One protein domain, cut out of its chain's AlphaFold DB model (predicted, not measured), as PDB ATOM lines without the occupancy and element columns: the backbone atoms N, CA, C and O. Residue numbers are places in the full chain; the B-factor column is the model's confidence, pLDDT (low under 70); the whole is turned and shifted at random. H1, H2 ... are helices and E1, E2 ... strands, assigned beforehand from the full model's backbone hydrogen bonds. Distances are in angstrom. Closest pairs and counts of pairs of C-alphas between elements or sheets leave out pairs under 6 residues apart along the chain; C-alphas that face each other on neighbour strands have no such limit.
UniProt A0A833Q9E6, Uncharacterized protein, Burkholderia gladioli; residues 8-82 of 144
ATOM      1  N   ASP A   8      60.584  10.158  12.490       90.25
ATOM      2  CA  ASP A   8      61.750  10.349  11.643       90.25
ATOM      3  C   ASP A   8      61.986  11.853  11.492       90.25
ATOM      4  O   ASP A   8      61.293  12.534  10.741       90.25
ATOM      5  N   TRP A   9      62.960  12.377  12.231       89.12
ATOM      6  CA  TRP A   9      63.259  13.808  12.267       89.12
ATOM      7  C   TRP A   9      63.843  14.360  10.963       89.12
ATOM      8  O   TRP A   9      63.822  15.577  10.778       89.12
ATOM      9  N   CYS A  10      64.310  13.501  10.052       88.31
ATOM     10  CA  CYS A  10      64.792  13.916   8.737       88.31
ATOM     11  C   CYS A  10      63.638  14.175   7.762       88.31
ATOM     12  O   CYS A  10      63.716  15.105   6.964       88.31
ATOM     13  N   SER A  11      62.570  13.370   7.823       89.44
ATOM     14  CA  SER A  11      61.433  13.449   6.889       89.44
ATOM     15  C   SER A  11      60.135  13.980   7.503       89.44
ATOM     16  O   SER A  11      59.180  14.244   6.781       89.44
ATOM     17  N   GLY A  12      60.070  14.098   8.829       89.69
ATOM     18  CA  GLY A  12      58.854  14.437   9.571       89.69
ATOM     19  C   GLY A  12      57.863  13.286   9.683       89.69
ATOM     20  O   GLY A  12      56.781  13.459  10.246       89.69
ATOM     21  N   ALA A  13      58.203  12.110   9.154       91.31
ATOM     22  CA  ALA A  13      57.297  10.983   9.134       91.31
ATOM     23  C   ALA A  13      57.063  10.425  10.536       91.31
ATOM     24  O   ALA A  13      58.006  10.117  11.271       91.31
ATOM     25  N   VAL A  14      55.794  10.220  10.871       90.69
ATOM     26  CA  VAL A  14      55.399   9.625  12.144       90.69
ATOM     27  C   VAL A  14      55.061   8.158  11.939       90.69
ATOM     28  O   VAL A  14      54.349   7.781  11.009       90.69
ATOM     29  N   ARG A  15      55.568   7.325  12.846       90.31
ATOM     30  CA  ARG A  15      55.186   5.927  12.999       90.31
ATOM     31  C   ARG A  15      54.600   5.679  14.381       90.31
ATOM     32  O   ARG A  15      55.099   6.166  15.406       90.31
ATOM     33  N   ILE A  16      53.550   4.880  14.422       84.44
ATOM     34  CA  ILE A  16      53.002   4.301  15.642       84.44
ATOM     35  C   ILE A  16      53.250   2.805  15.540       84.44
ATOM     36  O   ILE A  16      52.741   2.156  14.633       84.44
ATOM     37  N   GLU A  17      54.087   2.276  16.434       81.75
ATOM     38  CA  GLU A  17      54.598   0.907  16.319       81.75
ATOM     39  C   GLU A  17      55.289   0.702  14.953       81.75
ATOM     40  O   GLU A  17      56.297   1.353  14.677       81.75
ATOM     41  N   GLN A  18      54.747  -0.169  14.100       84.19
ATOM     42  CA  GLN A  18      55.227  -0.437  12.737       84.19
ATOM     43  C   GLN A  18      54.439   0.340  11.662       84.19
ATOM     44  O   GLN A  18      54.820   0.326  10.494       84.19
ATOM     45  N   VAL A  19      53.360   1.033  12.036       88.94
ATOM     46  CA  VAL A  19      52.434   1.686  11.102       88.94
ATOM     47  C   VAL A  19      52.863   3.126  10.850       88.94
ATOM     48  O   VAL A  19      53.043   3.906  11.788       88.94
ATOM     49  N   ARG A  20      53.023   3.495   9.579       91.31
ATOM     50  CA  ARG A  20      53.298   4.872   9.158       91.31
ATOM     51  C   ARG A  20      51.988   5.650   9.033       91.31
ATOM     52  O   ARG A  20      51.002   5.122   8.532       91.31
ATOM     53  N   ILE A  21      51.982   6.889   9.514       91.69
ATOM     54  CA  ILE A  21      50.809   7.766   9.452       91.69
ATOM     55  C   ILE A  21      50.767   8.436   8.083       91.69
ATOM     56  O   ILE A  21      51.571   9.322   7.798       91.69
ATOM     57  N   GLU A  22      49.845   7.979   7.242       93.50
ATOM     58  CA  GLU A  22      49.651   8.436   5.866       93.50
ATOM     59  C   GLU A  22      48.161   8.482   5.533       93.50
ATOM     60  O   GLU A  22      47.333   7.913   6.248       93.50
ATOM     61  N   VAL A  23      47.828   9.153   4.436       93.81
ATOM     62  CA  VAL A  23      46.479   9.162   3.868       93.81
ATOM     63  C   VAL A  23      46.357   8.134   2.742       93.81
ATOM     64  O   VAL A  23      47.343   7.819   2.076       93.81
ATOM     65  N   ASP A  24      45.155   7.619   2.514       93.62
ATOM     66  CA  ASP A  24      44.847   6.787   1.353       93.62
ATOM     67  C   ASP A  24      44.370   7.621   0.147       93.62
ATOM     68  O   ASP A  24      44.304   8.852   0.182       93.62
ATOM     69  N   ALA A  25      44.012   6.939  -0.946       91.75
ATOM     70  CA  ALA A  25      43.533   7.576  -2.173       91.75
ATOM     71  C   ALA A  25      42.206   8.344  -2.008       91.75
ATOM     72  O   ALA A  25      41.870   9.158  -2.865       91.75
ATOM     73  N   SER A  26      41.450   8.101  -0.930       90.50
ATOM     74  CA  SER A  26      40.240   8.863  -0.599       90.50
ATOM     75  C   SER A  26      40.547  10.171   0.137       90.50
ATOM     76  O   SER A  26      39.648  10.982   0.352       90.50
ATOM     77  N   GLY A  27      41.810  10.388   0.520       89.50
ATOM     78  CA  GLY A  27      42.234  11.528   1.323       89.50
ATOM     79  C   GLY A  27      41.934  11.381   2.814       89.50
ATOM     80  O   GLY A  27      42.120  12.340   3.558       89.50
ATOM     81  N   ALA A  28      41.482  10.206   3.259       91.06
ATOM     82  CA  ALA A  28      41.328   9.864   4.670       91.06
ATOM     83  C   ALA A  28      42.602   9.205   5.208       91.06
ATOM     84  O   ALA A  28      43.470   8.796   4.441       91.06
ATOM     85  N   LEU A  29      42.712   9.068   6.531       92.94
ATOM     86  CA  LEU A  29      43.800   8.309   7.141       92.94
ATOM     87  C   LEU A  29      43.784   6.853   6.640       92.94
ATOM     88  O   LEU A  29      42.735   6.203   6.654       92.94
ATOM     89  N   ALA A  30      44.948   6.351   6.220       94.19
ATOM     90  CA  ALA A  30      45.087   5.019   5.644       94.19
ATOM     91  C   ALA A  30      44.552   3.928   6.596       94.19
ATOM     92  O   ALA A  30      44.696   4.075   7.815       94.19
ATOM     93  N   PRO A  31      43.978   2.819   6.082       92.75
ATOM     94  CA  PRO A  31      43.271   1.826   6.897       92.75
ATOM     95  C   PRO A  31      44.053   1.317   8.115       92.75
ATOM     96  O   PRO A  31      43.491   1.242   9.206       92.75
ATOM     97  N   ASP A  32      45.350   1.048   7.958       91.50
ATOM     98  CA  ASP A  32      46.203   0.560   9.047       91.50
ATOM     99  C   ASP A  32      46.390   1.608  10.150       91.50
ATOM    100  O   ASP A  32      46.331   1.290  11.336       91.50
ATOM    101  N   ALA A  33      46.580   2.876   9.777       90.62
ATOM    102  CA  ALA A  33      46.705   3.976  10.729       90.62
ATOM    103  C   ALA A  33      45.352   4.297  11.385       90.62
ATOM    104  O   ALA A  33      45.283   4.536  12.592       90.62
ATOM    105  N   ARG A  34      44.259   4.211  10.622       90.62
ATOM    106  CA  ARG A  34      42.890   4.369  11.120       90.62
ATOM    107  C   ARG A  34      42.490   3.268  12.098       90.62
ATOM    108  O   ARG A  34      41.798   3.558  13.065       90.62
ATOM    109  N   ALA A  35      42.965   2.038  11.912       90.88
ATOM    110  CA  ALA A  35      42.720   0.927  12.836       90.88
ATOM    111  C   ALA A  35      43.323   1.150  14.237       90.88
ATOM    112  O   ALA A  35      42.907   0.510  15.203       90.88
ATOM    113  N   LEU A  36      44.291   2.066  14.370       88.69
ATOM    114  CA  LEU A  36      44.854   2.482  15.659       88.69
ATOM    115  C   LEU A  36      44.013   3.559  16.358       88.69
ATOM    116  O   LEU A  36      44.241   3.859  17.535       88.69
ATOM    117  N   CYS A  37      43.075   4.161  15.631       89.31
ATOM    118  CA  CYS A  37      42.332   5.333  16.052       89.31
ATOM    119  C   CYS A  37      40.894   4.986  16.449       89.31
ATOM    120  O   CYS A  37      40.333   3.961  16.063       89.31
ATOM    121  N   GLY A  38      40.303   5.855  17.268       86.31
ATOM    122  CA  GLY A  38      38.877   5.834  17.559       86.31
ATOM    123  C   GLY A  38      38.042   6.347  16.385       86.31
ATOM    124  O   GLY A  38      38.493   6.439  15.244       86.31
ATOM    125  N   ARG A  39      36.791   6.714  16.670       87.56
ATOM    126  CA  ARG A  39      35.949   7.390  15.682       87.56
ATOM    127  C   ARG A  39      36.532   8.784  15.390       87.56
ATOM    128  O   ARG A  39      36.754   9.516  16.352       87.56
ATOM    129  N   PRO A  40      36.737   9.164  14.115       89.19
ATOM    130  CA  PRO A  40      37.205  10.501  13.784       89.19
ATOM    131  C   PRO A  40      36.148  11.556  14.103       89.19
ATOM    132  O   PRO A  40      34.942  11.309  14.000       89.19
ATOM    133  N   GLU A  41      36.620  12.753  14.425       92.94
ATOM    134  CA  GLU A  41      35.807  13.941  14.671       92.94
ATOM    135  C   GLU A  41      36.161  15.032  13.658       92.94
ATOM    136  O   GLU A  41      37.291  15.106  13.187       92.94
ATOM    137  N   ILE A  42      35.213  15.901  13.309       92.69
ATOM    138  CA  ILE A  42      35.505  17.058  12.453       92.69
ATOM    139  C   ILE A  42      35.829  18.244  13.358       92.69
ATOM    140  O   ILE A  42      35.031  18.632  14.209       92.69
ATOM    141  N   THR A  43      37.012  18.822  13.175       90.88
ATOM    142  CA  THR A  43      37.428  20.026  13.899       90.88
ATOM    143  C   THR A  43      36.661  21.260  13.408       90.88
ATOM    144  O   THR A  43      36.193  21.281  12.269       90.88
ATOM    145  N   PRO A  44      36.601  22.354  14.194       89.88
ATOM    146  CA  PRO A  44      36.018  23.618  13.730       89.88
ATOM    147  C   PRO A  44      36.655  24.171  12.443       89.88
ATOM    148  O   PRO A  44      36.016  24.926  11.721       89.88
ATOM    149  N   GLY A  45      37.906  23.792  12.154       85.94
ATOM    150  CA  GLY A  45      38.622  24.159  10.929       85.94
ATOM    151  C   GLY A  45      38.377  23.223   9.742       85.94
ATOM    152  O   GLY A  45      39.056  23.359   8.734       85.94
ATOM    153  N   GLY A  46      37.463  22.254   9.858       89.00
ATOM    154  CA  GLY A  46      37.122  21.310   8.789       89.00
ATOM    155  C   GLY A  46      38.067  20.113   8.645       89.00
ATOM    156  O   GLY A  46      37.764  19.204   7.878       89.00
ATOM    157  N   ALA A  47      39.171  20.061   9.397       91.56
ATOM    158  CA  ALA A  47      40.061  18.901   9.407       91.56
ATOM    159  C   ALA A  47      39.390  17.693  10.078       91.56
ATOM    160  O   ALA A  47      38.697  17.857  11.089       91.56
ATOM    161  N   LEU A  48      39.641  16.495   9.549       93.75
ATOM    162  CA  LEU A  48      39.309  15.225  10.189       93.75
ATOM    163  C   LEU A  48      40.366  14.910  11.244       93.75
ATOM    164  O   LEU A  48      41.549  14.822  10.938       93.75
ATOM    165  N   ARG A  49      39.927  14.755  12.488       94.75
ATOM    166  CA  ARG A  49      40.761  14.479  13.648       94.75
ATOM    167  C   ARG A  49      40.607  13.034  14.081       94.75
ATOM    168  O   ARG A  49      39.541  12.632  14.541       94.75
ATOM    169  N   ASP A  50      41.700  12.293  14.013       92.38
ATOM    170  CA  ASP A  50      41.815  10.920  14.480       92.38
ATOM    171  C   ASP A  50      42.573  10.883  15.817       92.38
ATOM    172  O   ASP A  50      43.727  11.312  15.926       92.38
ATOM    173  N   LEU A  51      41.920  10.368  16.863       90.56
ATOM    174  CA  LEU A  51      42.536  10.138  18.171       90.56
ATOM    175  C   LEU A  51      43.034   8.698  18.262       90.56
ATOM    176  O   LEU A  51      42.250   7.758  18.128       90.56
ATOM    177  N   VAL A  52      44.315   8.519  18.572       87.44
ATOM    178  CA  VAL A  52      44.893   7.188  18.765       87.44
ATOM    179  C   VAL A  52      44.391   6.593  20.078       87.44
ATOM    180  O   VAL A  52      44.579   7.176  21.146       87.44
ATOM    181  N   GLY A  53      43.742   5.429  20.001       79.31
ATOM    182  CA  GLY A  53      42.995   4.851  21.122       79.31
ATOM    183  C   GLY A  53      43.850   4.141  22.175       79.31
ATOM    184  O   GLY A  53      43.375   3.886  23.279       79.31
ATOM    185  N   LYS A  54      45.108   3.812  21.857       77.00
ATOM    186  CA  LYS A  54      46.026   3.122  22.777       77.00
ATOM    187  C   LYS A  54      46.983   4.114  23.447       77.00
ATOM    188  O   LYS A  54      47.452   5.031  22.771       77.00
ATOM    189  N   PRO A  55      47.331   3.920  24.735       73.00
ATOM    190  CA  PRO A  55      48.425   4.650  25.364       73.00
ATOM    191  C   PRO A  55      49.718   4.451  24.575       73.00
ATOM    192  O   PRO A  55      50.075   3.323  24.231       73.00
ATOM    193  N   LEU A  56      50.420   5.543  24.285       80.94
ATOM    194  CA  LEU A  56      51.695   5.518  23.579       80.94
ATOM    195  C   LEU A  56      52.793   6.130  24.436       80.94
ATOM    196  O   LEU A  56      52.539   6.822  25.416       80.94
ATOM    197  N   GLY A  57      54.036   5.870  24.045       80.81
ATOM    198  CA  GLY A  57      55.200   6.540  24.598       80.81
ATOM    199  C   GLY A  57      55.892   7.404  23.552       80.81
ATOM    200  O   GLY A  57      55.828   7.135  22.349       80.81
ATOM    201  N   LEU A  58      56.613   8.421  24.004       83.69
ATOM    202  CA  LEU A  58      57.670   9.050  23.223       83.69
ATOM    203  C   LEU A  58      58.860   9.304  24.149       83.69
ATOM    204  O   LEU A  58      58.726   9.956  25.176       83.69
ATOM    205  N   HIS A  59      60.014   8.724  23.812       82.50
ATOM    206  CA  HIS A  59      61.239   8.809  24.620       82.50
ATOM    207  C   HIS A  59      61.073   8.401  26.099       82.50
ATOM    208  O   HIS A  59      61.742   8.943  26.972       82.50
ATOM    209  N   GLY A  60      60.205   7.421  26.376       82.19
ATOM    210  CA  GLY A  60      59.955   6.910  27.731       82.19
ATOM    211  C   GLY A  60      58.874   7.661  28.512       82.19
ATOM    212  O   GLY A  60      58.576   7.267  29.634       82.19
ATOM    213  N   TYR A  61      58.263   8.690  27.921       84.94
ATOM    214  CA  TYR A  61      57.170   9.452  28.523       84.94
ATOM    215  C   TYR A  61      55.835   9.016  27.933       84.94
ATOM    216  O   TYR A  61      55.717   8.912  26.708       84.94
ATOM    217  N   ALA A  62      54.852   8.761  28.796       85.94
ATOM    218  CA  ALA A  62      53.497   8.420  28.387       85.94
ATOM    219  C   ALA A  62      52.836   9.598  27.659       85.94
ATOM    220  O   ALA A  62      53.016  10.762  28.022       85.94
ATOM    221  N   ALA A  63      52.111   9.284  26.593       86.81
ATOM    222  CA  ALA A  63      51.484  10.262  25.732       86.81
ATOM    223  C   ALA A  63      50.285   9.686  24.971       86.81
ATOM    224  O   ALA A  63      50.195   8.493  24.665       86.81
ATOM    225  N   ARG A  64      49.391  10.586  24.578       87.81
ATOM    226  CA  ARG A  64      48.343  10.370  23.581       87.81
ATOM    227  C   ARG A  64      48.744  11.040  22.276       87.81
ATOM    228  O   ARG A  64      49.573  11.950  22.261       87.81
ATOM    229  N   ARG A  65      48.161  10.592  21.166       88.56
ATOM    230  CA  ARG A  65      48.398  11.199  19.853       88.56
ATOM    231  C   ARG A  65      47.106  11.560  19.160       88.56
ATOM    232  O   ARG A  65      46.154  10.785  19.184       88.56
ATOM    233  N   VAL A  66      47.131  12.719  18.524       91.50
ATOM    234  CA  VAL A  66      46.052  13.254  17.703       91.50
ATOM    235  C   VAL A  66      46.620  13.512  16.318       91.50
ATOM    236  O   VAL A  66      47.698  14.093  16.200       91.50
ATOM    237  N   ILE A  67      45.921  13.059  15.287       93.81
ATOM    238  CA  ILE A  67      46.308  13.234  13.892       93.81
ATOM    239  C   ILE A  67      45.211  14.054  13.226       93.81
ATOM    240  O   ILE A  67      44.050  13.665  13.278       93.81
ATOM    241  N   ASP A  68      45.579  15.170  12.606       94.62
ATOM    242  CA  ASP A  68      44.647  15.970  11.818       94.62
ATOM    243  C   ASP A  68      44.945  15.769  10.331       94.62
ATOM    244  O   ASP A  68      46.071  15.991   9.873       94.62
ATOM    245  N   VAL A  69      43.922  15.374   9.580       94.06
ATOM    246  CA  VAL A  69      43.925  15.243   8.124       94.06
ATOM    247  C   VAL A  69      43.102  16.382   7.528       94.06
ATOM    248  O   VAL A  69      41.937  16.575   7.878       94.06
ATOM    249  N   ALA A  70      43.704  17.139   6.618       93.50
ATOM    250  CA  ALA A  70      43.047  18.203   5.869       93.50
ATOM    251  C   ALA A  70      43.537  18.172   4.421       93.50
ATOM    252  O   ALA A  70      44.674  17.781   4.165       93.50
ATOM    253  N   ASP A  71      42.671  18.539   3.475       92.00
ATOM    254  CA  ASP A  71      43.010  18.611   2.047       92.00
ATOM    255  C   ASP A  71      43.679  17.336   1.503       92.00
ATOM    256  O   ASP A  71      44.652  17.383   0.749       92.00
ATOM    257  N   ALA A  72      43.156  16.176   1.921       91.62
ATOM    258  CA  ALA A  72      43.679  14.855   1.575       91.62
ATOM    259  C   ALA A  72      45.160  14.652   1.950       91.62
ATOM    260  O   ALA A  72      45.890  13.965   1.239       91.62
ATOM    261  N   ARG A  73      45.631  15.267   3.042       92.38
ATOM    262  CA  ARG A  73      47.002  15.142   3.564       92.38
ATOM    263  C   ARG A  73      47.012  15.160   5.088       92.38
ATOM    264  O   ARG A  73      46.120  15.714   5.725       92.38
ATOM    265  N   VAL A  74      48.057  14.592   5.688       93.69
ATOM    266  CA  VAL A  74      48.310  14.764   7.125       93.69
ATOM    267  C   VAL A  74      48.741  16.212   7.356       93.69
ATOM    268  O   VAL A  74      49.832  16.606   6.958       93.69
ATOM    269  N   ALA A  75      47.880  17.003   7.990       93.75
ATOM    270  CA  ALA A  75      48.121  18.416   8.262       93.75
ATOM    271  C   ALA A  75      48.922  18.609   9.555       93.75
ATOM    272  O   ALA A  75      49.806  19.467   9.643       93.75
ATOM    273  N   SER A  76      48.643  17.788  10.572       94.12
ATOM    274  CA  SER A  76      49.421  17.809  11.807       94.12
ATOM    275  C   SER A  76      49.365  16.505  12.589       94.12
ATOM    276  O   SER A  76      48.441  15.706  12.448       94.12
ATOM    277  N   VAL A  77      50.367  16.319  13.447       93.81
ATOM    278  CA  VAL A  77      50.368  15.291  14.487       93.81
ATOM    279  C   VAL A  77      50.711  15.951  15.816       93.81
ATOM    280  O   VAL A  77      51.796  16.508  15.978       93.81
ATOM    281  N   ALA A  78      49.803  15.861  16.783       92.69
ATOM    282  CA  ALA A  78      50.035  16.298  18.151       92.69
ATOM    283  C   ALA A  78      50.357  15.101  19.048       92.69
ATOM    284  O   ALA A  78      49.646  14.096  19.042       92.69
ATOM    285  N   VAL A  79      51.408  15.226  19.851       91.31
ATOM    286  CA  VAL A  79      51.736  14.322  20.953       91.31
ATOM    287  C   VAL A  79      51.396  15.054  22.246       91.31
ATOM    288  O   VAL A  79      52.004  16.075  22.558       91.31
ATOM    289  N   LEU A  80      50.396  14.555  22.965       89.38
ATOM    290  CA  LEU A  80      49.917  15.100  24.232       89.38
ATOM    291  C   LEU A  80      50.517  14.251  25.343       89.38
ATOM    292  O   LEU A  80      50.148  13.085  25.476       89.38
ATOM    293  N   PHE A  81      51.484  14.782  26.075       87.56
ATOM    294  CA  PHE A  81      52.127  14.017  27.135       87.56
ATOM    295  C   PHE A  81      51.231  13.994  28.366       87.56
ATOM    296  O   PHE A  81      50.490  14.941  28.607       87.56
ATOM    297  N   GLU A  82      51.289  12.908  29.130       82.06
ATOM    298  CA  GLU A  82      50.674  12.904  30.459       82.06
ATOM    299  C   GLU A  82      51.311  13.987  31.346       82.06
ATOM    300  O   GLU A  82      52.454  14.378  31.076       82.06
TER     301      GLU A  82
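Overview. This is residues 8 to 82 of the 144 residues of an uncharacterized protein of Burkholderia gladioli (UniProt A0A833Q9E6). A long, strongly twisted hairpin of two strands, E3 and E4, forms the backbone of a small sheet, with the short strands E1 and E2 paired at different places along the same side of E3. Residues 8 to 30 form a long stretch with no named element, of which residues 19 to 30 pass over one face of the sheet, and the short helix H1 that follows only grazes it. The printed part has 75 residues with one named helix and four named strands; along the chain H1 comes first, then E1, E2, E3 and E4, and in the branched sheet E3 has three antiparallel neighbours: E1 and E2 on one side of it and E4 on the other side. The class is mostly strand, though under half of the residues are in named elements. The whole is compact, with a radius of gyration of the C-alphas of 11.9 A, and rounded, spanning 34 by 26 by 20 A.

Arrangement. In the first stretch, residues 15 to 16 form a short antiparallel pairing with residues 19 to 20. H1, residues 31 to 34, is only just on the sheet, with 5 pairs of C-alphas within 10 A, and only grazes it with residues 33 to 34. It is too short for an O i to N i+4 pair; its one O i to N i+3 pair is within hydrogen-bond range. The closest C-alphas of H1 and E1, residues 48 to 51, are those of Arg 34 and Asp 50, 7.4 A apart. Residues 41 to 42 pair antiparallel with residues 48 to 49 of E1. E1 is the antiparallel neighbour of E3, residues 61 to 70, at 163 degrees between their directions, with N 50 and O 67 at 2.8 A. E2, residues 56 to 58, is apart from E1 and forms a hairpin with E3, with N 58 and O 61 at 2.9 A. E3 and E4, residues 73 to 81, form a second hairpin at 159 degrees, with N 66 and O 78 at 2.9 A. E2, E3 and E4 are a meander, each strand the antiparallel neighbour of the one before. The pairing is staggered: E1 is beside residues 66 to 69 of E3 and E2 beside residues 61 to 64, on one side of it, with E4 on the other side.

Along the chain. H1 begins at C-alpha 31, (43.271, 1.826, 6.897). E1 measures 10.0 A from first to last C-alpha and E2 6.9 A. E3, the longest strand, measures 28.1 A, and E4 24.1 A, ending at C-alpha 81, (52.127, 14.017, 27.135).

Size, cuts and confidence. The two C-alphas farthest apart, those of Ser 26 and Gly 60, are 34.6 A apart. The printed part has no cut. The link from H1 to E1 is long, with 13 residues; the other three links are tight. The mean pLDDT of the printed part is 89.3, and no printed residue is under 70.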